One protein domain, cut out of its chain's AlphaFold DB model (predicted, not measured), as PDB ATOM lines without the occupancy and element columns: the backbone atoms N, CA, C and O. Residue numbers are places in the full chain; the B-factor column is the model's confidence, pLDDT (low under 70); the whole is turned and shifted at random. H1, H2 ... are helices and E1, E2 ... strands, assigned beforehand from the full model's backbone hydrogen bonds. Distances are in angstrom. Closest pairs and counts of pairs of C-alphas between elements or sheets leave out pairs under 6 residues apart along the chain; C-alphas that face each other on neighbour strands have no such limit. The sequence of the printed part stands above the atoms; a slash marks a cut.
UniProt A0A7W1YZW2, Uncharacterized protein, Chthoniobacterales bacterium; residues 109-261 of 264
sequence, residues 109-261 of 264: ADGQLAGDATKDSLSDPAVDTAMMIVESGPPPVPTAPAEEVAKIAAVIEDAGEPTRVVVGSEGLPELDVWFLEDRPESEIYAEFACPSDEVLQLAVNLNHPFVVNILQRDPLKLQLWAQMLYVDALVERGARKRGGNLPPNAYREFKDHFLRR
ATOM      1  N   ALA A 109     -65.089  76.062  -3.808       88.00
ATOM      2  CA  ALA A 109     -65.864  76.541  -4.952       88.00
ATOM      3  C   ALA A 109     -66.909  75.512  -5.422       88.00
ATOM      4  O   ALA A 109     -68.041  75.889  -5.706       88.00
ATOM      5  N   ASP A 110     -66.567  74.218  -5.457       87.50
ATOM      6  CA  ASP A 110     -67.539  73.165  -5.793       87.50
ATOM      7  C   ASP A 110     -68.650  73.079  -4.732       87.50
ATOM      8  O   ASP A 110     -69.826  72.939  -5.067       87.50
ATOM      9  N   GLY A 111     -68.280  73.203  -3.452       85.94
ATOM     10  CA  GLY A 111     -69.228  73.264  -2.340       85.94
ATOM     11  C   GLY A 111     -70.159  74.473  -2.435       85.94
ATOM     12  O   GLY A 111     -71.374  74.319  -2.358       85.94
ATOM     13  N   GLN A 112     -69.610  75.663  -2.683       87.06
ATOM     14  CA  GLN A 112     -70.377  76.899  -2.853       87.06
ATOM     15  C   GLN A 112     -71.380  76.785  -4.003       87.06
ATOM     16  O   GLN A 112     -72.551  77.078  -3.798       87.06
ATOM     17  N   LEU A 113     -70.962  76.259  -5.160       87.06
ATOM     18  CA  LEU A 113     -71.864  76.009  -6.289       87.06
ATOM     19  C   LEU A 113     -73.011  75.059  -5.920       87.06
ATOM     20  O   LEU A 113     -74.155  75.293  -6.305       87.06
ATOM     21  N   ALA A 114     -72.726  73.999  -5.160       86.38
ATOM     22  CA  ALA A 114     -73.754  73.083  -4.673       86.38
ATOM     23  C   ALA A 114     -74.704  73.754  -3.664       86.38
ATOM     24  O   ALA A 114     -75.911  73.505  -3.690       86.38
ATOM     25  N   GLY A 115     -74.179  74.620  -2.791       84.31
ATOM     26  CA  GLY A 115     -74.968  75.434  -1.868       84.31
ATOM     27  C   GLY A 115     -75.888  76.413  -2.598       84.31
ATOM     28  O   GLY A 115     -77.082  76.459  -2.307       84.31
ATOM     29  N   ASP A 116     -75.362  77.116  -3.599       83.88
ATOM     30  CA  ASP A 116     -76.113  78.062  -4.426       83.88
ATOM     31  C   ASP A 116     -77.212  77.356  -5.228       83.88
ATOM     32  O   ASP A 116     -78.359  77.787  -5.205       83.88
ATOM     33  N   ALA A 117     -76.913  76.215  -5.857       82.69
ATOM     34  CA  ALA A 117     -77.919  75.415  -6.560       82.69
ATOM     35  C   ALA A 117     -79.019  74.890  -5.620       82.69
ATOM     36  O   ALA A 117     -80.160  74.688  -6.025       82.69
ATOM     37  N   THR A 118     -78.690  74.672  -4.344       79.75
ATOM     38  CA  THR A 118     -79.668  74.245  -3.337       79.75
ATOM     39  C   THR A 118     -80.583  75.389  -2.893       79.75
ATOM     40  O   THR A 118     -81.731  75.146  -2.517       79.75
ATOM     41  N   LYS A 119     -80.110  76.638  -2.964       76.12
ATOM     42  CA  LYS A 119     -80.892  77.823  -2.601       76.12
ATOM     43  C   LYS A 119     -82.171  77.928  -3.420       76.12
ATOM     44  O   LYS A 119     -83.241  78.082  -2.839       76.12
ATOM     45  N   ASP A 120     -82.069  77.754  -4.733       71.94
ATOM     46  CA  ASP A 120     -83.220  77.822  -5.636       71.94
ATOM     47  C   ASP A 120     -84.292  76.783  -5.270       71.94
ATOM     48  O   ASP A 120     -85.485  77.087  -5.275       71.94
ATOM     49  N   SER A 121     -83.876  75.579  -4.865       72.19
ATOM     50  CA  SER A 121     -84.789  74.519  -4.423       72.19
ATOM     51  C   SER A 121     -85.439  74.798  -3.061       72.19
ATOM     52  O   SER A 121     -86.542  74.317  -2.797       72.19
ATOM     53  N   LEU A 122     -84.749  75.517  -2.168       70.75
ATOM     54  CA  LEU A 122     -85.203  75.787  -0.799       70.75
ATOM     55  C   LEU A 122     -86.022  77.071  -0.665       70.75
ATOM     56  O   LEU A 122     -86.743  77.208   0.320       70.75
ATOM     57  N   SER A 123     -85.950  77.989  -1.627       71.88
ATOM     58  CA  SER A 123     -86.770  79.208  -1.656       71.88
ATOM     59  C   SER A 123     -88.204  78.985  -2.176       71.88
ATOM     60  O   SER A 123     -88.960  79.944  -2.317       71.88
ATOM     61  N   ASP A 124     -88.611  77.741  -2.461       74.56
ATOM     62  CA  ASP A 124     -89.981  77.420  -2.887       74.56
ATOM     63  C   ASP A 124     -90.988  77.668  -1.735       74.56
ATOM     64  O   ASP A 124     -90.820  77.096  -0.654       74.56
ATOM     65  N   PRO A 125     -92.076  78.442  -1.940       71.31
ATOM     66  CA  PRO A 125     -93.116  78.677  -0.927       71.31
ATOM     67  C   PRO A 125     -93.756  77.405  -0.348       71.31
ATOM     68  O   PRO A 125     -94.352  77.422   0.730       71.31
ATOM     69  N   ALA A 126     -93.667  76.268  -1.043       68.06
ATOM     70  CA  ALA A 126     -94.103  74.986  -0.508       68.06
ATOM     71  C   ALA A 126     -93.331  74.618   0.775       68.06
ATOM     72  O   ALA A 126     -93.909  74.027   1.696       68.06
ATOM     73  N   VAL A 127     -92.048  74.986   0.858       70.25
ATOM     74  CA  VAL A 127     -91.161  74.726   1.999       70.25
ATOM     75  C   VAL A 127     -91.714  75.344   3.287       70.25
ATOM     76  O   VAL A 127     -91.656  74.698   4.335       70.25
ATOM     77  N   ASP A 128     -92.392  76.491   3.208       67.94
ATOM     78  CA  ASP A 128     -93.042  77.156   4.345       67.94
ATOM     79  C   ASP A 128     -94.030  76.223   5.063       67.94
ATOM     80  O   ASP A 128     -94.073  76.141   6.293       67.94
ATOM     81  N   THR A 129     -94.793  75.438   4.295       68.00
ATOM     82  CA  THR A 129     -95.761  74.489   4.860       68.00
ATOM     83  C   THR A 129     -95.057  73.332   5.573       68.00
ATOM     84  O   THR A 129     -95.548  72.846   6.593       68.00
ATOM     85  N   ALA A 130     -93.913  72.866   5.055       66.62
ATOM     86  CA  ALA A 130     -93.106  71.863   5.751       66.62
ATOM     87  C   ALA A 130     -92.585  72.422   7.074       66.62
ATOM     88  O   ALA A 130     -92.693  71.755   8.102       66.62
ATOM     89  N   MET A 131     -92.099  73.664   7.060       69.00
ATOM     90  CA  MET A 131     -91.548  74.292   8.249       69.00
ATOM     91  C   MET A 131     -92.611  74.501   9.332       69.00
ATOM     92  O   MET A 131     -92.376  74.132  10.480       69.00
ATOM     93  N   MET A 132     -93.821  74.948   8.974       67.69
ATOM     94  CA  MET A 132     -94.939  75.034   9.924       67.69
ATOM     95  C   MET A 132     -95.250  73.684  10.588       67.69
ATOM     96  O   MET A 132     -95.453  73.624  11.801       67.69
ATOM     97  N   ILE A 133     -95.254  72.581   9.830       66.75
ATOM     98  CA  ILE A 133     -95.484  71.225  10.371       66.75
ATOM     99  C   ILE A 133     -94.355  70.819  11.330       66.75
ATOM    100  O   ILE A 133     -94.611  70.243  12.392       66.75
ATOM    101  N   VAL A 134     -93.107  71.147  10.981       66.56
ATOM    102  CA  VAL A 134     -91.912  70.874  11.793       66.56
ATOM    103  C   VAL A 134     -91.817  71.768  13.030       66.56
ATOM    104  O   VAL A 134     -91.231  71.361  14.030       66.56
ATOM    105  N   GLU A 135     -92.517  72.898  13.089       66.69
ATOM    106  CA  GLU A 135     -92.520  73.785  14.263       66.69
ATOM    107  C   GLU A 135     -93.738  73.613  15.200       66.69
ATOM    108  O   GLU A 135     -93.584  73.777  16.404       66.69
ATOM    109  N   SER A 136     -94.915  73.196  14.712       61.97
ATOM    110  CA  SER A 136     -96.200  73.299  15.453       61.97
ATOM    111  C   SER A 136     -96.719  72.058  16.225       61.97
ATOM    112  O   SER A 136     -97.841  72.072  16.731       61.97
ATOM    113  N   GLY A 137     -95.955  70.969  16.349       57.56
ATOM    114  CA  GLY A 137     -96.365  69.756  17.088       57.56
ATOM    115  C   GLY A 137     -96.102  69.815  18.607       57.56
ATOM    116  O   GLY A 137     -95.329  70.658  19.056       57.56
ATOM    117  N   PRO A 138     -96.725  68.931  19.418       50.44
ATOM    118  CA  PRO A 138     -96.722  69.050  20.878       50.44
ATOM    119  C   PRO A 138     -95.304  68.934  21.480       50.44
ATOM    120  O   PRO A 138     -94.537  68.067  21.053       50.44
ATOM    121  N   PRO A 139     -94.950  69.780  22.468       43.94
ATOM    122  CA  PRO A 139     -93.592  69.877  22.998       43.94
ATOM    123  C   PRO A 139     -93.295  68.794  24.049       43.94
ATOM    124  O   PRO A 139     -94.093  68.595  24.967       43.94
ATOM    125  N   PRO A 140     -92.125  68.144  23.999       43.78
ATOM    126  CA  PRO A 140     -91.448  67.648  25.191       43.78
ATOM    127  C   PRO A 140     -90.440  68.679  25.750       43.78
ATOM    128  O   PRO A 140     -90.059  69.646  25.100       43.78
ATOM    129  N   VAL A 141     -90.083  68.509  27.023       42.66
ATOM    130  CA  VAL A 141     -89.386  69.491  27.882       42.66
ATOM    131  C   VAL A 141     -87.931  69.754  27.428       42.66
ATOM    132  O   VAL A 141     -87.287  68.810  26.974       42.66
ATOM    133  N   PRO A 142     -87.383  70.985  27.564       40.94
ATOM    134  CA  PRO A 142     -86.133  71.398  26.923       40.94
ATOM    135  C   PRO A 142     -84.852  71.193  27.741       40.94
ATOM    136  O   PRO A 142     -84.842  71.393  28.952       40.94
ATOM    137  N   THR A 143     -83.743  70.976  27.020       37.78
ATOM    138  CA  THR A 143     -82.377  71.395  27.396       37.78
ATOM    139  C   THR A 143     -81.559  71.671  26.128       37.78
ATOM    140  O   THR A 143     -81.542  70.838  25.227       37.78
ATOM    141  N   ALA A 144     -80.871  72.815  26.063       41.62
ATOM    142  CA  ALA A 144     -79.827  73.107  25.076       41.62
ATOM    143  C   ALA A 144     -78.453  73.060  25.766       41.62
ATOM    144  O   ALA A 144     -78.365  73.527  26.906       41.62
ATOM    145  N   PRO A 145     -77.370  72.586  25.123       52.25
ATOM    146  CA  PRO A 145     -76.027  72.826  25.620       52.25
ATOM    147  C   PRO A 145     -75.367  73.967  24.832       52.25
ATOM    148  O   PRO A 145     -75.161  73.885  23.624       52.25
ATOM    149  N   ALA A 146     -74.967  75.021  25.546       54.34
ATOM    150  CA  ALA A 146     -74.168  76.146  25.045       54.34
ATOM    151  C   ALA A 146     -72.791  75.741  24.455       54.34
ATOM    152  O   ALA A 146     -72.072  76.580  23.918       54.34
ATOM    153  N   GLU A 147     -72.418  74.462  24.536       53.03
ATOM    154  CA  GLU A 147     -71.151  73.916  24.042       53.03
ATOM    155  C   GLU A 147     -71.090  73.779  22.511       53.03
ATOM    156  O   GLU A 147     -70.006  73.839  21.939       53.03
ATOM    157  N   GLU A 148     -72.222  73.603  21.826       51.09
ATOM    158  CA  GLU A 148     -72.242  73.370  20.370       51.09
ATOM    159  C   GLU A 148     -72.004  74.653  19.563       51.09
ATOM    160  O   GLU A 148     -71.299  74.628  18.557       51.09
ATOM    161  N   VAL A 149     -72.512  75.792  20.046       57.09
ATOM    162  CA  VAL A 149     -72.283  77.111  19.426       57.09
ATOM    163  C   VAL A 149     -70.807  77.509  19.534       57.09
ATOM    164  O   VAL A 149     -70.235  78.040  18.586       57.09
ATOM    165  N   ALA A 150     -70.163  77.198  20.665       62.41
ATOM    166  CA  ALA A 150     -68.742  77.469  20.871       62.41
ATOM    167  C   ALA A 150     -67.838  76.614  19.963       62.41
ATOM    168  O   ALA A 150     -66.815  77.108  19.491       62.41
ATOM    169  N   LYS A 151     -68.217  75.356  19.693       60.97
ATOM    170  CA  LYS A 151     -67.469  74.470  18.785       60.97
ATOM    171  C   LYS A 151     -67.451  75.009  17.361       60.97
ATOM    172  O   LYS A 151     -66.376  75.134  16.790       60.97
ATOM    173  N   ILE A 152     -68.604  75.416  16.832       58.66
ATOM    174  CA  ILE A 152     -68.665  75.972  15.475       58.66
ATOM    175  C   ILE A 152     -67.964  77.324  15.383       58.66
ATOM    176  O   ILE A 152     -67.229  77.535  14.425       58.66
ATOM    177  N   ALA A 153     -68.108  78.201  16.383       68.06
ATOM    178  CA  ALA A 153     -67.406  79.486  16.406       68.06
ATOM    179  C   ALA A 153     -65.878  79.327  16.298       68.06
ATOM    180  O   ALA A 153     -65.243  80.076  15.563       68.06
ATOM    181  N   ALA A 154     -65.304  78.319  16.966       70.81
ATOM    182  CA  ALA A 154     -63.879  77.996  16.860       70.81
ATOM    183  C   ALA A 154     -63.491  77.393  15.496       70.81
ATOM    184  O   ALA A 154     -62.354  77.531  15.061       70.81
ATOM    185  N   VAL A 155     -64.422  76.712  14.821       67.50
ATOM    186  CA  VAL A 155     -64.190  76.077  13.514       67.50
ATOM    187  C   VAL A 155     -64.262  77.086  12.358       67.50
ATOM    188  O   VAL A 155     -63.574  76.904  11.358       67.50
ATOM    189  N   ILE A 156     -65.074  78.143  12.472       69.75
ATOM    190  CA  ILE A 156     -65.311  79.106  11.377       69.75
ATOM    191  C   ILE A 156     -64.450  80.376  11.441       69.75
ATOM    192  O   ILE A 156     -64.541  81.190  10.523       69.75
ATOM    193  N   GLU A 157     -63.621  80.554  12.478       73.56
ATOM    194  CA  GLU A 157     -62.819  81.773  12.709       73.56
ATOM    195  C   GLU A 157     -61.936  82.148  11.499       73.56
ATOM    196  O   GLU A 157     -61.822  83.327  11.165       73.56
ATOM    197  N   ASP A 158     -61.441  81.147  10.759       68.38
ATOM    198  CA  ASP A 158     -60.605  81.314   9.559       68.38
ATOM    199  C   ASP A 158     -61.302  80.895   8.238       68.38
ATOM    200  O   ASP A 158     -60.698  80.918   7.162       68.38
ATOM    201  N   ALA A 159     -62.592  80.531   8.266       62.59
ATOM    202  CA  ALA A 159     -63.279  79.868   7.144       62.59
ATOM    203  C   ALA A 159     -63.751  80.802   6.000       62.59
ATOM    204  O   ALA A 159     -64.286  80.327   4.988       62.59
ATOM    205  N   GLY A 160     -63.532  82.118   6.099       69.94
ATOM    206  CA  GLY A 160     -64.013  83.126   5.141       69.94
ATOM    207  C   GLY A 160     -65.540  83.324   5.154       69.94
ATOM    208  O   GLY A 160     -66.232  82.833   6.044       69.94
ATOM    209  N   GLU A 161     -66.080  84.052   4.169       74.88
ATOM    210  CA  GLU A 161     -67.522  84.365   4.118       74.88
ATOM    211  C   GLU A 161     -68.388  83.115   3.828       74.88
ATOM    212  O   GLU A 161     -68.011  82.308   2.963       74.88
ATOM    213  N   PRO A 162     -69.529  82.938   4.532       77.88
ATOM    214  CA  PRO A 162     -70.464  81.839   4.292       77.88
ATOM    215  C   PRO A 162     -71.254  82.012   2.995       77.88
ATOM    216  O   PRO A 162     -71.519  83.127   2.544       77.88
ATOM    217  N   THR A 163     -71.739  80.896   2.451       75.94
ATOM    218  CA  THR A 163     -72.842  80.925   1.485       75.94
ATOM    219  C   THR A 163     -74.150  81.084   2.254       75.94
ATOM    220  O   THR A 163     -74.525  80.197   3.022       75.94
ATOM    221  N   ARG A 164     -74.846  82.210   2.051       67.56
ATOM    222  CA  ARG A 164     -76.142  82.481   2.688       67.56
ATOM    223  C   ARG A 164     -77.300  81.931   1.864       67.56
ATOM    224  O   ARG A 164     -77.572  82.389   0.745       67.56
ATOM    225  N   VAL A 165     -78.034  81.006   2.470       68.25
ATOM    226  CA  VAL A 165     -79.240  80.398   1.909       68.25
ATOM    227  C   VAL A 165     -80.459  80.885   2.686       68.25
ATOM    228  O   VAL A 165     -80.547  80.715   3.901       68.25
ATOM    229  N   VAL A 166     -81.406  81.500   1.975       60.75
ATOM    230  CA  VAL A 166     -82.714  81.875   2.528       60.75
ATOM    231  C   VAL A 166     -83.667  80.712   2.275       60.75
ATOM    232  O   VAL A 166     -83.863  80.303   1.128       60.75
ATOM    233  N   VAL A 167     -84.218  80.156   3.350       58.53
ATOM    234  CA  VAL A 167     -85.188  79.059   3.289       58.53
ATOM    235  C   VAL A 167     -86.585  79.668   3.142       58.53
ATOM    236  O   VAL A 167     -86.978  80.432   4.007       58.53
ATOM    237  N   GLY A 168     -87.325  79.339   2.079       57.88
ATOM    238  CA  GLY A 168     -88.706  79.783   1.810       57.88
ATOM    239  C   GLY A 168     -88.945  81.308   1.785       57.88
ATOM    240  O   GLY A 168     -88.090  82.059   1.309       57.88
ATOM    241  N   SER A 169     -90.136  81.762   2.209       54.94
ATOM    242  CA  SER A 169     -90.563  83.183   2.180       54.94
ATOM    243  C   SER A 169     -90.160  84.004   3.431       54.94
ATOM    244  O   SER A 169     -89.549  83.479   4.360       54.94
ATOM    245  N   GLU A 170     -90.440  85.322   3.455       51.88
ATOM    246  CA  GLU A 170     -90.057  86.223   4.565       51.88
ATOM    247  C   GLU A 170     -90.504  85.691   5.947       51.88
ATOM    248  O   GLU A 170     -91.684  85.414   6.167       51.88
ATOM    249  N   GLY A 171     -89.565  85.602   6.901       55.22
ATOM    250  CA  GLY A 171     -89.818  85.187   8.293       55.22
ATOM    251  C   GLY A 171     -89.292  83.797   8.684       55.22
ATOM    252  O   GLY A 171     -89.468  83.374   9.828       55.22
ATOM    253  N   LEU A 172     -88.639  83.086   7.764       63.78
ATOM    254  CA  LEU A 172     -87.967  81.806   8.011       63.78
ATOM    255  C   LEU A 172     -86.462  82.011   8.308       63.78
ATOM    256  O   LEU A 172     -85.926  83.071   7.983       63.78
ATOM    257  N   PRO A 173     -85.772  81.055   8.967       68.12
ATOM    258  CA  PRO A 173     -84.386  81.247   9.381       68.12
ATOM    259  C   PRO A 173     -83.434  81.331   8.184       68.12
ATOM    260  O   PRO A 173     -83.557  80.581   7.212       68.12
ATOM    261  N   GLU A 174     -82.438  82.200   8.300       78.38
ATOM    262  CA  GLU A 174     -81.273  82.209   7.426       78.38
ATOM    263  C   GLU A 174     -80.372  81.021   7.761       78.38
ATOM    264  O   GLU A 174     -80.221  80.643   8.924       78.38
ATOM    265  N   LEU A 175     -79.758  80.429   6.742       81.00
ATOM    266  CA  LEU A 175     -78.769  79.383   6.922       81.00
ATOM    267  C   LEU A 175     -77.446  79.795   6.298       81.00
ATOM    268  O   LEU A 175     -77.337  79.989   5.086       81.00
ATOM    269  N   ASP A 176     -76.445  79.886   7.161       84.06
ATOM    270  CA  ASP A 176     -75.069  80.152   6.792       84.06
ATOM    271  C   ASP A 176     -74.319  78.816   6.681       84.06
ATOM    272  O   ASP A 176     -74.269  78.030   7.634       84.06
ATOM    273  N   VAL A 177     -73.750  78.546   5.501       86.62
ATOM    274  CA  VAL A 177     -73.001  77.310   5.234       86.62
ATOM    275  C   VAL A 177     -71.546  77.607   4.898       86.62
ATOM    276  O   VAL A 177     -71.248  78.416   4.016       86.62
ATOM    277  N   TRP A 178     -70.634  76.897   5.564       89.50
ATOM    278  CA  TRP A 178     -69.199  76.918   5.292       89.50
ATOM    279  C   TRP A 178     -68.742  75.572   4.748       89.50
ATOM    280  O   TRP A 178     -68.974  74.535   5.363       89.50
ATOM    281  N   PHE A 179     -68.034  75.588   3.621       90.94
ATOM    282  CA  PHE A 179     -67.372  74.411   3.066       90.94
ATOM    283  C   PHE A 179     -65.876  74.475   3.383       90.94
ATOM    284  O   PHE A 179     -65.181  75.379   2.915       90.94
ATOM    285  N   LEU A 180     -65.404  73.537   4.203       90.56
ATOM    286  CA  LEU A 180     -64.079  73.549   4.819       90.56
ATOM    287  C   LEU A 180     -63.158  72.532   4.136       90.56
ATOM    288  O   LEU A 180     -63.463  71.339   4.098       90.56
ATOM    289  N   GLU A 181     -62.029  72.999   3.602       88.38
ATOM    290  CA  GLU A 181     -61.032  72.172   2.897       88.38
ATOM    291  C   GLU A 181     -59.874  71.701   3.788       88.38
ATOM    292  O   GLU A 181     -59.045  70.890   3.364       88.38
ATOM    293  N   ASP A 182     -59.778  72.226   5.002       85.56
ATOM    294  CA  ASP A 182     -58.647  72.110   5.923       85.56
ATOM    295  C   ASP A 182     -58.948  71.233   7.149       85.56
ATOM    296  O   ASP A 182     -58.044  70.906   7.918       85.56
ATOM    297  N   ARG A 183     -60.193  70.770   7.297       85.88
ATOM    298  CA  ARG A 183     -60.589  69.870   8.389       85.88
ATOM    299  C   ARG A 183     -59.959  68.475   8.226       85.88
ATOM    300  O   ARG A 183     -59.886  67.953   7.110       85.88
ATOM    301  N   PRO A 184     -59.483  67.831   9.305       89.31
ATOM    302  CA  PRO A 184     -59.022  66.447   9.263       89.31
ATOM    303  C   PRO A 184     -60.068  65.464   8.715       89.31
ATOM    304  O   PRO A 184     -61.266  65.593   8.961       89.31
ATOM    305  N   GLU A 185     -59.612  64.410   8.034       88.81
ATOM    306  CA  GLU A 185     -60.487  63.339   7.525       88.81
ATOM    307  C   GLU A 185     -61.156  62.511   8.638       88.81
ATOM    308  O   GLU A 185     -62.176  61.867   8.403       88.81
ATOM    309  N   SER A 186     -60.588  62.515   9.849       88.94
ATOM    310  CA  SER A 186     -61.102  61.767  11.005       88.94
ATOM    311  C   SER A 186     -62.252  62.466  11.729       88.94
ATOM    312  O   SER A 186     -62.859  61.876  12.622       88.94
ATOM    313  N   GLU A 187     -62.515  63.729  11.408       90.00
ATOM    314  CA  GLU A 187     -63.619  64.487  11.986       90.00
ATOM    315  C   GLU A 187     -64.928  64.248  11.234       90.00
ATOM    316  O   GLU A 187     -64.945  63.757  10.107       90.00
ATOM    317  N   ILE A 188     -66.045  64.595  11.874       91.69
ATOM    318  CA  ILE A 188     -67.374  64.351  11.317       91.69
ATOM    319  C   ILE A 188     -67.612  65.149  10.028       91.69
ATOM    320  O   ILE A 188     -66.988  66.178   9.771       91.69
ATOM    321  N   TYR A 189     -68.526  64.651   9.195       91.44
ATOM    322  CA  TYR A 189     -68.785  65.200   7.861       91.44
ATOM    323  C   TYR A 189     -69.422  66.596   7.878       91.44
ATOM    324  O   TYR A 189     -69.251  67.351   6.922       91.44
ATOM    325  N   ALA A 190     -70.168  66.931   8.931       91.56
ATOM    326  CA  ALA A 190     -70.737  68.252   9.130       91.56
ATOM    327  C   ALA A 190     -71.007  68.515  10.616       91.56
ATOM    328  O   ALA A 190     -71.367  67.599  11.358       91.56
ATOM    329  N   GLU A 191     -70.868  69.770  11.021       88.56
ATOM    330  CA  GLU A 191     -71.265  70.292  12.327       88.56
ATOM    331  C   GLU A 191     -72.405  71.291  12.157       88.56
ATOM    332  O   GLU A 191     -72.434  72.058  11.192       88.56
ATOM    333  N   PHE A 192     -73.331  71.295  13.114       86.25
ATOM    334  CA  PHE A 192     -74.519  72.139  13.091       86.25
ATOM    335  C   PHE A 192     -74.683  72.949  14.386       86.25
ATOM    336  O   PHE A 192     -74.506  72.421  15.486       86.25
ATOM    337  N   ALA A 193     -75.046  74.229  14.254       81.44
ATOM    338  CA  ALA A 193     -75.426  75.102  15.362       81.44
ATOM    339  C   ALA A 193     -76.625  75.978  14.996       81.44
ATOM    340  O   ALA A 193     -76.876  76.310  13.841       81.44
ATOM    341  N   CYS A 194     -77.345  76.401  16.031       79.12
ATOM    342  CA  CYS A 194     -78.460  77.335  15.936       79.12
ATOM    343  C   CYS A 194     -78.186  78.485  16.922       79.12
ATOM    344  O   CYS A 194     -78.662  78.427  18.058       79.12
ATOM    345  N   PRO A 195     -77.335  79.469  16.568       76.00
ATOM    346  CA  PRO A 195     -76.998  80.582  17.462       76.00
ATOM    347  C   PRO A 195     -78.218  81.426  17.861       76.00
ATOM    348  O   PRO A 195     -78.236  82.001  18.948       76.00
ATOM    349  N   SER A 196     -79.244  81.488  17.009       73.50
ATOM    350  CA  SER A 196     -80.540  82.097  17.309       73.50
ATOM    351  C   SER A 196     -81.666  81.315  16.628       73.50
ATOM    352  O   SER A 196     -81.413  80.429  15.814       73.50
ATOM    353  N   ASP A 197     -82.923  81.652  16.921       70.38
ATOM    354  CA  ASP A 197     -84.072  81.064  16.219       70.38
ATOM    355  C   ASP A 197     -84.125  81.445  14.731       70.38
ATOM    356  O   ASP A 197     -84.779  80.751  13.948       70.38
ATOM    357  N   GLU A 198     -83.450  82.524  14.342       74.56
ATOM    358  CA  GLU A 198     -83.455  83.093  12.991       74.56
ATOM    359  C   GLU A 198     -82.220  82.700  12.176       74.56
ATOM    360  O   GLU A 198     -82.214  82.919  10.973       74.56
ATOM    361  N   VAL A 199     -81.191  82.118  12.799       79.69
ATOM    362  CA  VAL A 199     -79.932  81.782  12.127       79.69
ATOM    363  C   VAL A 199     -79.543  80.341  12.420       79.69
ATOM    364  O   VAL A 199     -79.375  79.935  13.571       79.69
ATOM    365  N   LEU A 200     -79.358  79.581  11.349       83.31
ATOM    366  CA  LEU A 200     -78.777  78.249  11.324       83.31
ATOM    367  C   LEU A 200     -77.342  78.346  10.797       83.31
ATOM    368  O   LEU A 200     -77.064  79.105   9.872       83.31
ATOM    369  N   GLN A 201     -76.439  77.549  11.354       86.25
ATOM    370  CA  GLN A 201     -75.047  77.475  10.924       86.25
ATOM    371  C   GLN A 201     -74.673  76.026  10.634       86.25
ATOM    372  O   GLN A 201     -74.907  75.143  11.463       86.25
ATOM    373  N   LEU A 202     -74.082  75.792   9.465       88.81
ATOM    374  CA  LEU A 202     -73.626  74.479   9.024       88.81
ATOM    375  C   LEU A 202     -72.173  74.565   8.547       88.81
ATOM    376  O   LEU A 202     -71.864  75.257   7.581       88.81
ATOM    377  N   ALA A 203     -71.282  73.826   9.197       90.69
ATOM    378  CA  ALA A 203     -69.887  73.695   8.795       90.69
ATOM    379  C   ALA A 203     -69.668  72.311   8.177       90.69
ATOM    380  O   ALA A 203     -69.893  71.294   8.826       90.69
ATOM    381  N   VAL A 204     -69.245  72.261   6.918       92.19
ATOM    382  CA  VAL A 204     -69.188  71.049   6.095       92.19
ATOM    383  C   VAL A 204     -67.738  70.667   5.819       92.19
ATOM    384  O   VAL A 204     -66.992  71.438   5.219       92.19
ATOM    385  N   ASN A 205     -67.336  69.460   6.214       93.94
ATOM    386  CA  ASN A 205     -65.980  68.951   6.014       93.94
ATOM    387  C   ASN A 205     -65.824  68.315   4.620       93.94
ATOM    388  O   ASN A 205     -66.254  67.180   4.392       93.94
ATOM    389  N   LEU A 206     -65.156  69.010   3.693       92.69
ATOM    390  CA  LEU A 206     -64.899  68.508   2.335       92.69
ATOM    391  C   LEU A 206     -63.824  67.409   2.278       92.69
ATOM    392  O   LEU A 206     -63.662  66.758   1.244       92.69
ATOM    393  N   ASN A 207     -63.105  67.173   3.378       92.31
ATOM    394  CA  ASN A 207     -62.041  66.167   3.481       92.31
ATOM    395  C   ASN A 207     -62.554  64.834   4.011       92.31
ATOM    396  O   ASN A 207     -61.807  63.857   4.029       92.31
ATOM    397  N   HIS A 208     -63.808  64.779   4.458       94.56
ATOM    398  CA  HIS A 208     -64.363  63.563   5.022       94.56
ATOM    399  C   HIS A 208     -64.341  62.419   3.979       94.56
ATOM    400  O   HIS A 208     -64.719  62.640   2.821       94.56
ATOM    401  N   PRO A 209     -63.977  61.172   4.351       91.38
ATOM    402  CA  PRO A 209     -63.814  60.067   3.404       91.38
ATOM    403  C   PRO A 209     -65.040  59.783   2.533       91.38
ATOM    404  O   PRO A 209     -64.894  59.385   1.381       91.38
ATOM    405  N   PHE A 210     -66.255  59.995   3.047       91.94
ATOM    406  CA  PHE A 210     -67.476  59.871   2.240       91.94
ATOM    407  C   PHE A 210     -67.531  60.920   1.120       91.94
ATOM    408  O   PHE A 210     -67.848  60.593  -0.019       91.94
ATOM    409  N   VAL A 211     -67.175  62.168   1.427       91.19
ATOM    410  CA  VAL A 211     -67.198  63.279   0.472       91.19
ATOM    411  C   VAL A 211     -66.141  63.059  -0.603       91.19
ATOM    412  O   VAL A 211     -66.443  63.098  -1.793       91.19
ATOM    413  N   VAL A 212     -64.923  62.722  -0.185       89.44
ATOM    414  CA  VAL A 212     -63.792  62.508  -1.086       89.44
ATOM    415  C   VAL A 212     -63.990  61.272  -1.960       89.44
ATOM    416  O   VAL A 212     -63.795  61.353  -3.165       89.44
ATOM    417  N   ASN A 213     -64.422  60.137  -1.402       85.81
ATOM    418  CA  ASN A 213     -64.476  58.886  -2.163       85.81
ATOM    419  C   ASN A 213     -65.774  58.706  -2.966       85.81
ATOM    420  O   ASN A 213     -65.742  58.071  -4.019       85.81
ATOM    421  N   ILE A 214     -66.909  59.242  -2.493       88.00
ATOM    422  CA  ILE A 214     -68.233  58.995  -3.096       88.00
ATOM    423  C   ILE A 214     -68.741  60.199  -3.887       88.00
ATOM    424  O   ILE A 214     -69.187  60.039  -5.031       88.00
ATOM    425  N   LEU A 215     -68.706  61.386  -3.272       90.19
ATOM    426  CA  LEU A 215     -69.249  62.599  -3.884       90.19
ATOM    427  C   LEU A 215     -68.286  63.135  -4.938       90.19
ATOM    428  O   LEU A 215     -68.694  63.321  -6.082       90.19
ATOM    429  N   GLN A 216     -67.004  63.283  -4.585       88.81
ATOM    430  CA  GLN A 216     -65.985  63.900  -5.440       88.81
ATOM    431  C   GLN A 216     -66.487  65.254  -5.983       88.81
ATOM    432  O   GLN A 216     -67.391  65.867  -5.420       88.81
ATOM    433  N   ARG A 217     -65.932  65.743  -7.094       89.19
ATOM    434  CA  ARG A 217     -66.346  67.007  -7.733       89.19
ATOM    435  C   ARG A 217     -67.631  66.902  -8.567       89.19
ATOM    436  O   ARG A 217     -67.828  67.697  -9.479       89.19
ATOM    437  N   ASP A 218     -68.471  65.896  -8.324       87.00
ATOM    438  CA  ASP A 218     -69.716  65.697  -9.068       87.00
ATOM    439  C   ASP A 218     -70.779  66.711  -8.595       87.00
ATOM    440  O   ASP A 218     -71.232  66.616  -7.449       87.00
ATOM    441  N   PRO A 219     -71.204  67.668  -9.445       85.38
ATOM    442  CA  PRO A 219     -72.107  68.738  -9.024       85.38
ATOM    443  C   PRO A 219     -73.459  68.221  -8.532       85.38
ATOM    444  O   PRO A 219     -73.990  68.737  -7.552       85.38
ATOM    445  N   LEU A 220     -73.997  67.172  -9.164       86.31
ATOM    446  CA  LEU A 220     -75.300  66.621  -8.799       86.31
ATOM    447  C   LEU A 220     -75.224  65.918  -7.443       86.31
ATOM    448  O   LEU A 220     -76.104  66.090  -6.601       86.31
ATOM    449  N   LYS A 221     -74.161  65.140  -7.206       90.38
ATOM    450  CA  LYS A 221     -73.966  64.471  -5.910       90.38
ATOM    451  C   LYS A 221     -73.737  65.474  -4.787       90.38
ATOM    452  O   LYS A 221     -74.285  65.285  -3.704       90.38
ATOM    453  N   LEU A 222     -72.945  66.517  -5.038       89.12
ATOM    454  CA  LEU A 222     -72.692  67.573  -4.061       89.12
ATOM    455  C   LEU A 222     -73.968  68.363  -3.751       89.12
ATOM    456  O   LEU A 222     -74.244  68.587  -2.578       89.12
ATOM    457  N   GLN A 223     -74.776  68.711  -4.758       86.25
ATOM    458  CA  GLN A 223     -76.069  69.382  -4.566       86.25
ATOM    459  C   GLN A 223     -77.036  68.516  -3.750       86.25
ATOM    460  O   GLN A 223     -77.579  68.977  -2.750       86.25
ATOM    461  N   LEU A 224     -77.210  67.241  -4.120       86.94
ATOM    462  CA  LEU A 224     -78.066  66.304  -3.382       86.94
ATOM    463  C   LEU A 224     -77.601  66.133  -1.934       86.94
ATOM    464  O   LEU A 224     -78.410  66.099  -1.008       86.94
ATOM    465  N   TRP A 225     -76.291  66.014  -1.727       89.62
ATOM    466  CA  TRP A 225     -75.740  65.883  -0.388       89.62
ATOM    467  C   TRP A 225     -75.944  67.151   0.435       89.62
ATOM    468  O   TRP A 225     -76.400  67.059   1.572       89.62
ATOM    469  N   ALA A 226     -75.683  68.320  -0.152       86.56
ATOM    470  CA  ALA A 226     -75.947  69.595   0.486       86.56
ATOM    471  C   ALA A 226     -77.426  69.669   0.892       86.56
ATOM    472  O   ALA A 226     -77.699  69.857   2.076       86.56
ATOM    473  N   GLN A 227     -78.374  69.410  -0.022       82.94
ATOM    474  CA  GLN A 227     -79.823  69.360   0.256       82.94
ATOM    475  C   GLN A 227     -80.168  68.481   1.465       82.94
ATOM    476  O   GLN A 227     -80.970  68.880   2.308       82.94
ATOM    477  N   MET A 228     -79.540  67.312   1.597       86.25
ATOM    478  CA  MET A 228     -79.743  66.452   2.765       86.25
ATOM    479  C   MET A 228     -79.236  67.096   4.061       86.25
ATOM    480  O   MET A 228     -79.933  67.035   5.070       86.25
ATOM    481  N   LEU A 229     -78.070  67.749   4.046       88.19
ATOM    482  CA  LEU A 229     -77.554  68.474   5.214       88.19
ATOM    483  C   LEU A 229     -78.447  69.663   5.598       88.19
ATOM    484  O   LEU A 229     -78.690  69.884   6.782       88.19
ATOM    485  N   TYR A 230     -78.976  70.387   4.607       80.69
ATOM    486  CA  TYR A 230     -79.940  71.474   4.802       80.69
ATOM    487  C   TYR A 230     -81.194  70.984   5.532       80.69
ATOM    488  O   TYR A 230     -81.622  71.571   6.528       80.69
ATOM    489  N   VAL A 231     -81.778  69.883   5.055       81.25
ATOM    490  CA  VAL A 231     -82.958  69.283   5.683       81.25
ATOM    491  C   VAL A 231     -82.630  68.809   7.097       81.25
ATOM    492  O   VAL A 231     -83.414  69.049   8.011       81.25
ATOM    493  N   ASP A 232     -81.471  68.190   7.307       83.75
ATOM    494  CA  ASP A 232     -81.054  67.711   8.624       83.75
ATOM    495  C   ASP A 232     -80.909  68.863   9.627       83.75
ATOM    496  O   ASP A 232     -81.459  68.773  10.726       83.75
ATOM    497  N   ALA A 233     -80.295  69.977   9.219       82.69
ATOM    498  CA  ALA A 233     -80.188  71.202  10.011       82.69
ATOM    499  C   ALA A 233     -81.567  71.789  10.384       82.69
ATOM    500  O   ALA A 233     -81.815  72.153  11.536       82.69
ATOM    501  N   LEU A 234     -82.504  71.839   9.430       78.75
ATOM    502  CA  LEU A 234     -83.865  72.337   9.670       78.75
ATOM    503  C   LEU A 234     -84.660  71.433  10.616       78.75
ATOM    504  O   LEU A 234     -85.359  71.917  11.510       78.75
ATOM    505  N   VAL A 235     -84.537  70.118  10.439       78.62
ATOM    506  CA  VAL A 235     -85.162  69.125  11.315       78.62
ATOM    507  C   VAL A 235     -84.579  69.213  12.723       78.62
ATOM    508  O   VAL A 235     -85.330  69.158  13.696       78.62
ATOM    509  N   GLU A 236     -83.267  69.398  12.852       78.50
ATOM    510  CA  GLU A 236     -82.609  69.550  14.145       78.50
ATOM    511  C   GLU A 236     -83.013  70.850  14.852       78.50
ATOM    512  O   GLU A 236     -83.326  70.820  16.044       78.50
ATOM    513  N   ARG A 237     -83.135  71.975  14.135       78.44
ATOM    514  CA  ARG A 237     -83.723  73.214  14.682       78.44
ATOM    515  C   ARG A 237     -85.155  73.000  15.163       78.44
ATOM    516  O   ARG A 237     -85.491  73.395  16.279       78.44
ATOM    517  N   GLY A 238     -85.988  72.344  14.355       75.81
ATOM    518  CA  GLY A 238     -87.352  71.977  14.743       75.81
ATOM    519  C   GLY A 238     -87.388  71.114  16.006       75.81
ATOM    520  O   GLY A 238     -88.198  71.348  16.902       75.81
ATOM    521  N   ALA A 239     -86.461  70.158  16.119       74.62
ATOM    522  CA  ALA A 239     -86.289  69.337  17.311       74.62
ATOM    523  C   ALA A 239     -85.904  70.178  18.535       74.62
ATOM    524  O   ALA A 239     -86.517  70.026  19.590       74.62
ATOM    525  N   ARG A 240     -84.932  71.092  18.402       71.31
ATOM    526  CA  ARG A 240     -84.458  71.969  19.489       71.31
ATOM    527  C   ARG A 240     -85.546  72.899  20.008       71.31
ATOM    528  O   ARG A 240     -85.741  72.957  21.221       71.31
ATOM    529  N   LYS A 241     -86.316  73.543  19.121       71.00
ATOM    530  CA  LYS A 241     -87.489  74.352  19.514       71.00
ATOM    531  C   LYS A 241     -88.502  73.550  20.337       71.00
ATOM    532  O   LYS A 241     -89.206  74.106  21.172       71.00
ATOM    533  N   ARG A 242     -88.542  72.230  20.135       68.81
ATOM    534  CA  ARG A 242     -89.391  71.273  20.856       68.81
ATOM    535  C   ARG A 242     -88.655  70.524  21.974       68.81
ATOM    536  O   ARG A 242     -89.083  69.447  22.363       68.81
ATOM    537  N   GLY A 243     -87.531  71.047  22.459       66.50
ATOM    538  CA  GLY A 243     -86.811  70.492  23.605       66.50
ATOM    539  C   GLY A 243     -85.834  69.347  23.315       66.50
ATOM    540  O   GLY A 243     -85.343  68.718  24.246       66.50
ATOM    541  N   GLY A 244     -85.504  69.098  22.045       61.91
ATOM    542  CA  GLY A 244     -84.343  68.302  21.629       61.91
ATOM    543  C   GLY A 244     -84.554  66.789  21.541       61.91
ATOM    544  O   GLY A 244     -83.651  66.093  21.088       61.91
ATOM    545  N   ASN A 245     -85.723  66.262  21.919       61.91
ATOM    546  CA  ASN A 245     -85.959  64.815  21.954       61.91
ATOM    547  C   ASN A 245     -87.172  64.414  21.099       61.91
ATOM    548  O   ASN A 245     -88.285  64.234  21.596       61.91
ATOM    549  N   LEU A 246     -86.959  64.296  19.786       65.50
ATOM    550  CA  LEU A 246     -87.954  63.741  18.866       65.50
ATOM    551  C   LEU A 246     -87.786  62.213  18.757       65.50
ATOM    552  O   LEU A 246     -86.661  61.717  18.675       65.50
ATOM    553  N   PRO A 247     -88.877  61.428  18.694       66.44
ATOM    554  CA  PRO A 247     -88.766  60.005  18.403       66.44
ATOM    555  C   PRO A 247     -88.219  59.787  16.977       66.44
ATOM    556  O   PRO A 247     -88.523  60.580  16.082       66.44
ATOM    557  N   PRO A 248     -87.491  58.685  16.702       68.50
ATOM    558  CA  PRO A 248     -86.892  58.433  15.385       68.50
ATOM    559  C   PRO A 248     -87.871  58.496  14.202       68.50
ATOM    560  O   PRO A 248     -87.479  58.859  13.096       68.50
ATOM    561  N   ASN A 249     -89.147  58.163  14.416       60.28
ATOM    562  CA  ASN A 249     -90.173  58.272  13.375       60.28
ATOM    563  C   ASN A 249     -90.520  59.729  13.043       60.28
ATOM    564  O   ASN A 249     -90.649  60.045  11.867       60.28
ATOM    565  N   ALA A 250     -90.568  60.622  14.036       66.00
ATOM    566  CA  ALA A 250     -90.831  62.042  13.801       66.00
ATOM    567  C   ALA A 250     -89.698  62.695  12.994       66.00
ATOM    568  O   ALA A 250     -89.968  63.476  12.088       66.00
ATOM    569  N   TYR A 251     -88.439  62.307  13.239       72.12
ATOM    570  CA  TYR A 251     -87.316  62.725  12.389       72.12
ATOM    571  C   TYR A 251     -87.530  62.326  10.924       72.12
ATOM    572  O   TYR A 251     -87.319  63.137  10.026       72.12
ATOM    573  N   ARG A 252     -87.968  61.088  10.663       70.31
ATOM    574  CA  ARG A 252     -88.217  60.597   9.295       70.31
ATOM    575  C   ARG A 252     -89.394  61.307   8.632       70.31
ATOM    576  O   ARG A 252     -89.285  61.665   7.466       70.31
ATOM    577  N   GLU A 253     -90.481  61.530   9.364       67.44
ATOM    578  CA  GLU A 253     -91.661  62.255   8.875       67.44
ATOM    579  C   GLU A 253     -91.330  63.717   8.553       67.44
ATOM    580  O   GLU A 253     -91.759  64.237   7.523       67.44
ATOM    581  N   PHE A 254     -90.509  64.377   9.375       73.56
ATOM    582  CA  PHE A 254     -90.062  65.743   9.098       73.56
ATOM    583  C   PHE A 254     -89.172  65.817   7.865       73.56
ATOM    584  O   PHE A 254     -89.411  66.662   7.001       73.56
ATOM    585  N   LYS A 255     -88.210  64.896   7.732       78.44
ATOM    586  CA  LYS A 255     -87.397  64.792   6.514       78.44
ATOM    587  C   LYS A 255     -88.274  64.545   5.281       78.44
ATOM    588  O   LYS A 255     -88.114  65.247   4.289       78.44
ATOM    589  N   ASP A 256     -89.234  63.618   5.341       78.00
ATOM    590  CA  ASP A 256     -90.164  63.323   4.234       78.00
ATOM    591  C   ASP A 256     -90.985  64.556   3.823       78.00
ATOM    592  O   ASP A 256     -91.098  64.871   2.638       78.00
ATOM    593  N   HIS A 257     -91.511  65.314   4.788       71.94
ATOM    594  CA  HIS A 257     -92.280  66.525   4.502       71.94
ATOM    595  C   HIS A 257     -91.473  67.630   3.817       71.94
ATOM    596  O   HIS A 257     -92.050  68.365   3.009       71.94
ATOM    597  N   PHE A 258     -90.183  67.757   4.127       73.06
ATOM    598  CA  PHE A 258     -89.287  68.671   3.422       73.06
ATOM    599  C   PHE A 258     -88.924  68.126   2.037       73.06
ATOM    600  O   PHE A 258     -89.165  68.793   1.034       73.06
ATOM    601  N   LEU A 259     -88.439  66.885   1.956       76.81
ATOM    602  CA  LEU A 259     -87.953  66.283   0.709       76.81
ATOM    603  C   LEU A 259     -89.033  66.140  -0.373       76.81
ATOM    604  O   LEU A 259     -88.717  66.196  -1.554       76.81
ATOM    605  N   ARG A 260     -90.317  66.013  -0.011       77.00
ATOM    606  CA  ARG A 260     -91.427  66.033  -0.988       77.00
ATOM    607  C   ARG A 260     -91.636  67.382  -1.671       77.00
ATOM    608  O   ARG A 260     -92.356  67.446  -2.668       77.00
ATOM    609  N   ARG A 261     -91.113  68.456  -1.084       71.81
ATOM    610  CA  ARG A 261     -91.353  69.834  -1.521       71.81
ATOM    611  C   ARG A 261     -90.137  70.453  -2.198       71.81
ATOM    612  O   ARG A 261     -90.318  71.282  -3.076       71.81
TER     613      ARG A 261
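Overview. This is residues 109 to 261 of the 264 residues of an uncharacterized protein of Chthoniobacterales bacterium (UniProt A0A7W1YZW2). A twisted sheet of four strands is covered by helices on both faces: H1 and the long helix H5 pack on one face, and H3 alone on the other. H2 and H6 lie side by side off the sheet, packed on H5 at residues 231 to 241, while the short helix H4 sits close to H5 near its first residues. The printed part has 153 residues, with six named helices and four named strands in the order H1 H2 H3 E1 E2 E3 E4 H4 H5 H6. The mixed sheet runs E1 E2 E4 E3, and the class is mixed, helices and strands. The whole is compact, with a radius of gyration of the C-alphas of 15.1 A and spans of 41 by 32 by 28 A.

Along the chain. The strands are E1, residues 163 to 166, 10.0 A; E2, residues 174 to 180, 19.4 A; E4, residues 199 to 205, 19.9 A; and E3, residues 190 to 196, 18.8 A. H5, residues 219 to 241, is 32.9 A long, from C-alpha 219 at (-72.107, 68.738, -9.024) to C-alpha 241 at (-87.489, 74.352, 19.514). H1, residues 109 to 122, is 19.8 A long and begins at C-alpha 109 at (-65.864, 76.541, -4.952). H3 is residues 147 to 156, H2 residues 126 to 135, H4 residues 209 to 215 and H6 residues 248 to 259.

Arrangement. E1 and E2 form an antiparallel hairpin, with N 165 and O 175 within hydrogen-bond range at 2.9 A. E2 and E4 are parallel, with N 202 and O 176 at 2.9 A. E4 and E3 form an antiparallel hairpin, with N 201 and O 193 at 2.8 A. H5 is on the sheet at a height of 8.7 A, slantwise to the strands. H1, on the same face, runs along them at 8.6 A and touches H5 at a steep tilt of 60 degrees, Ala 114 to Gln 223 being the closest C-alphas at 4.4 A. H3 is on the opposite face at 7.9 A. H6 touches H5, closest at the C-alphas of Val 235 and Phe 254, 6.4 A. H2 touches H6 at a shallow tilt of 19 degrees, opposite ways, closest at the C-alphas of Ala 130 and Phe 258, 5.5 A. H4 is close to H5 but not clearly touching, the C-alphas of Leu 215 and Lys 221 being 5.5 A apart. Every O i to N i+4 pair is within hydrogen-bond range in H3, H4, H5 and H6, against 8 of 10 in H1 and 5 of 6 in H2.

Size, cuts and confidence. The C-alphas farthest apart are those of Val 141 and Arg 217, 42.5 A. The printed part has no cut, and the link from H2 to H3 is long. The mean pLDDT of the printed part is 75.1; 52 residues are under 70, among them 128 to 153, 164 to 173 and 242 to 250.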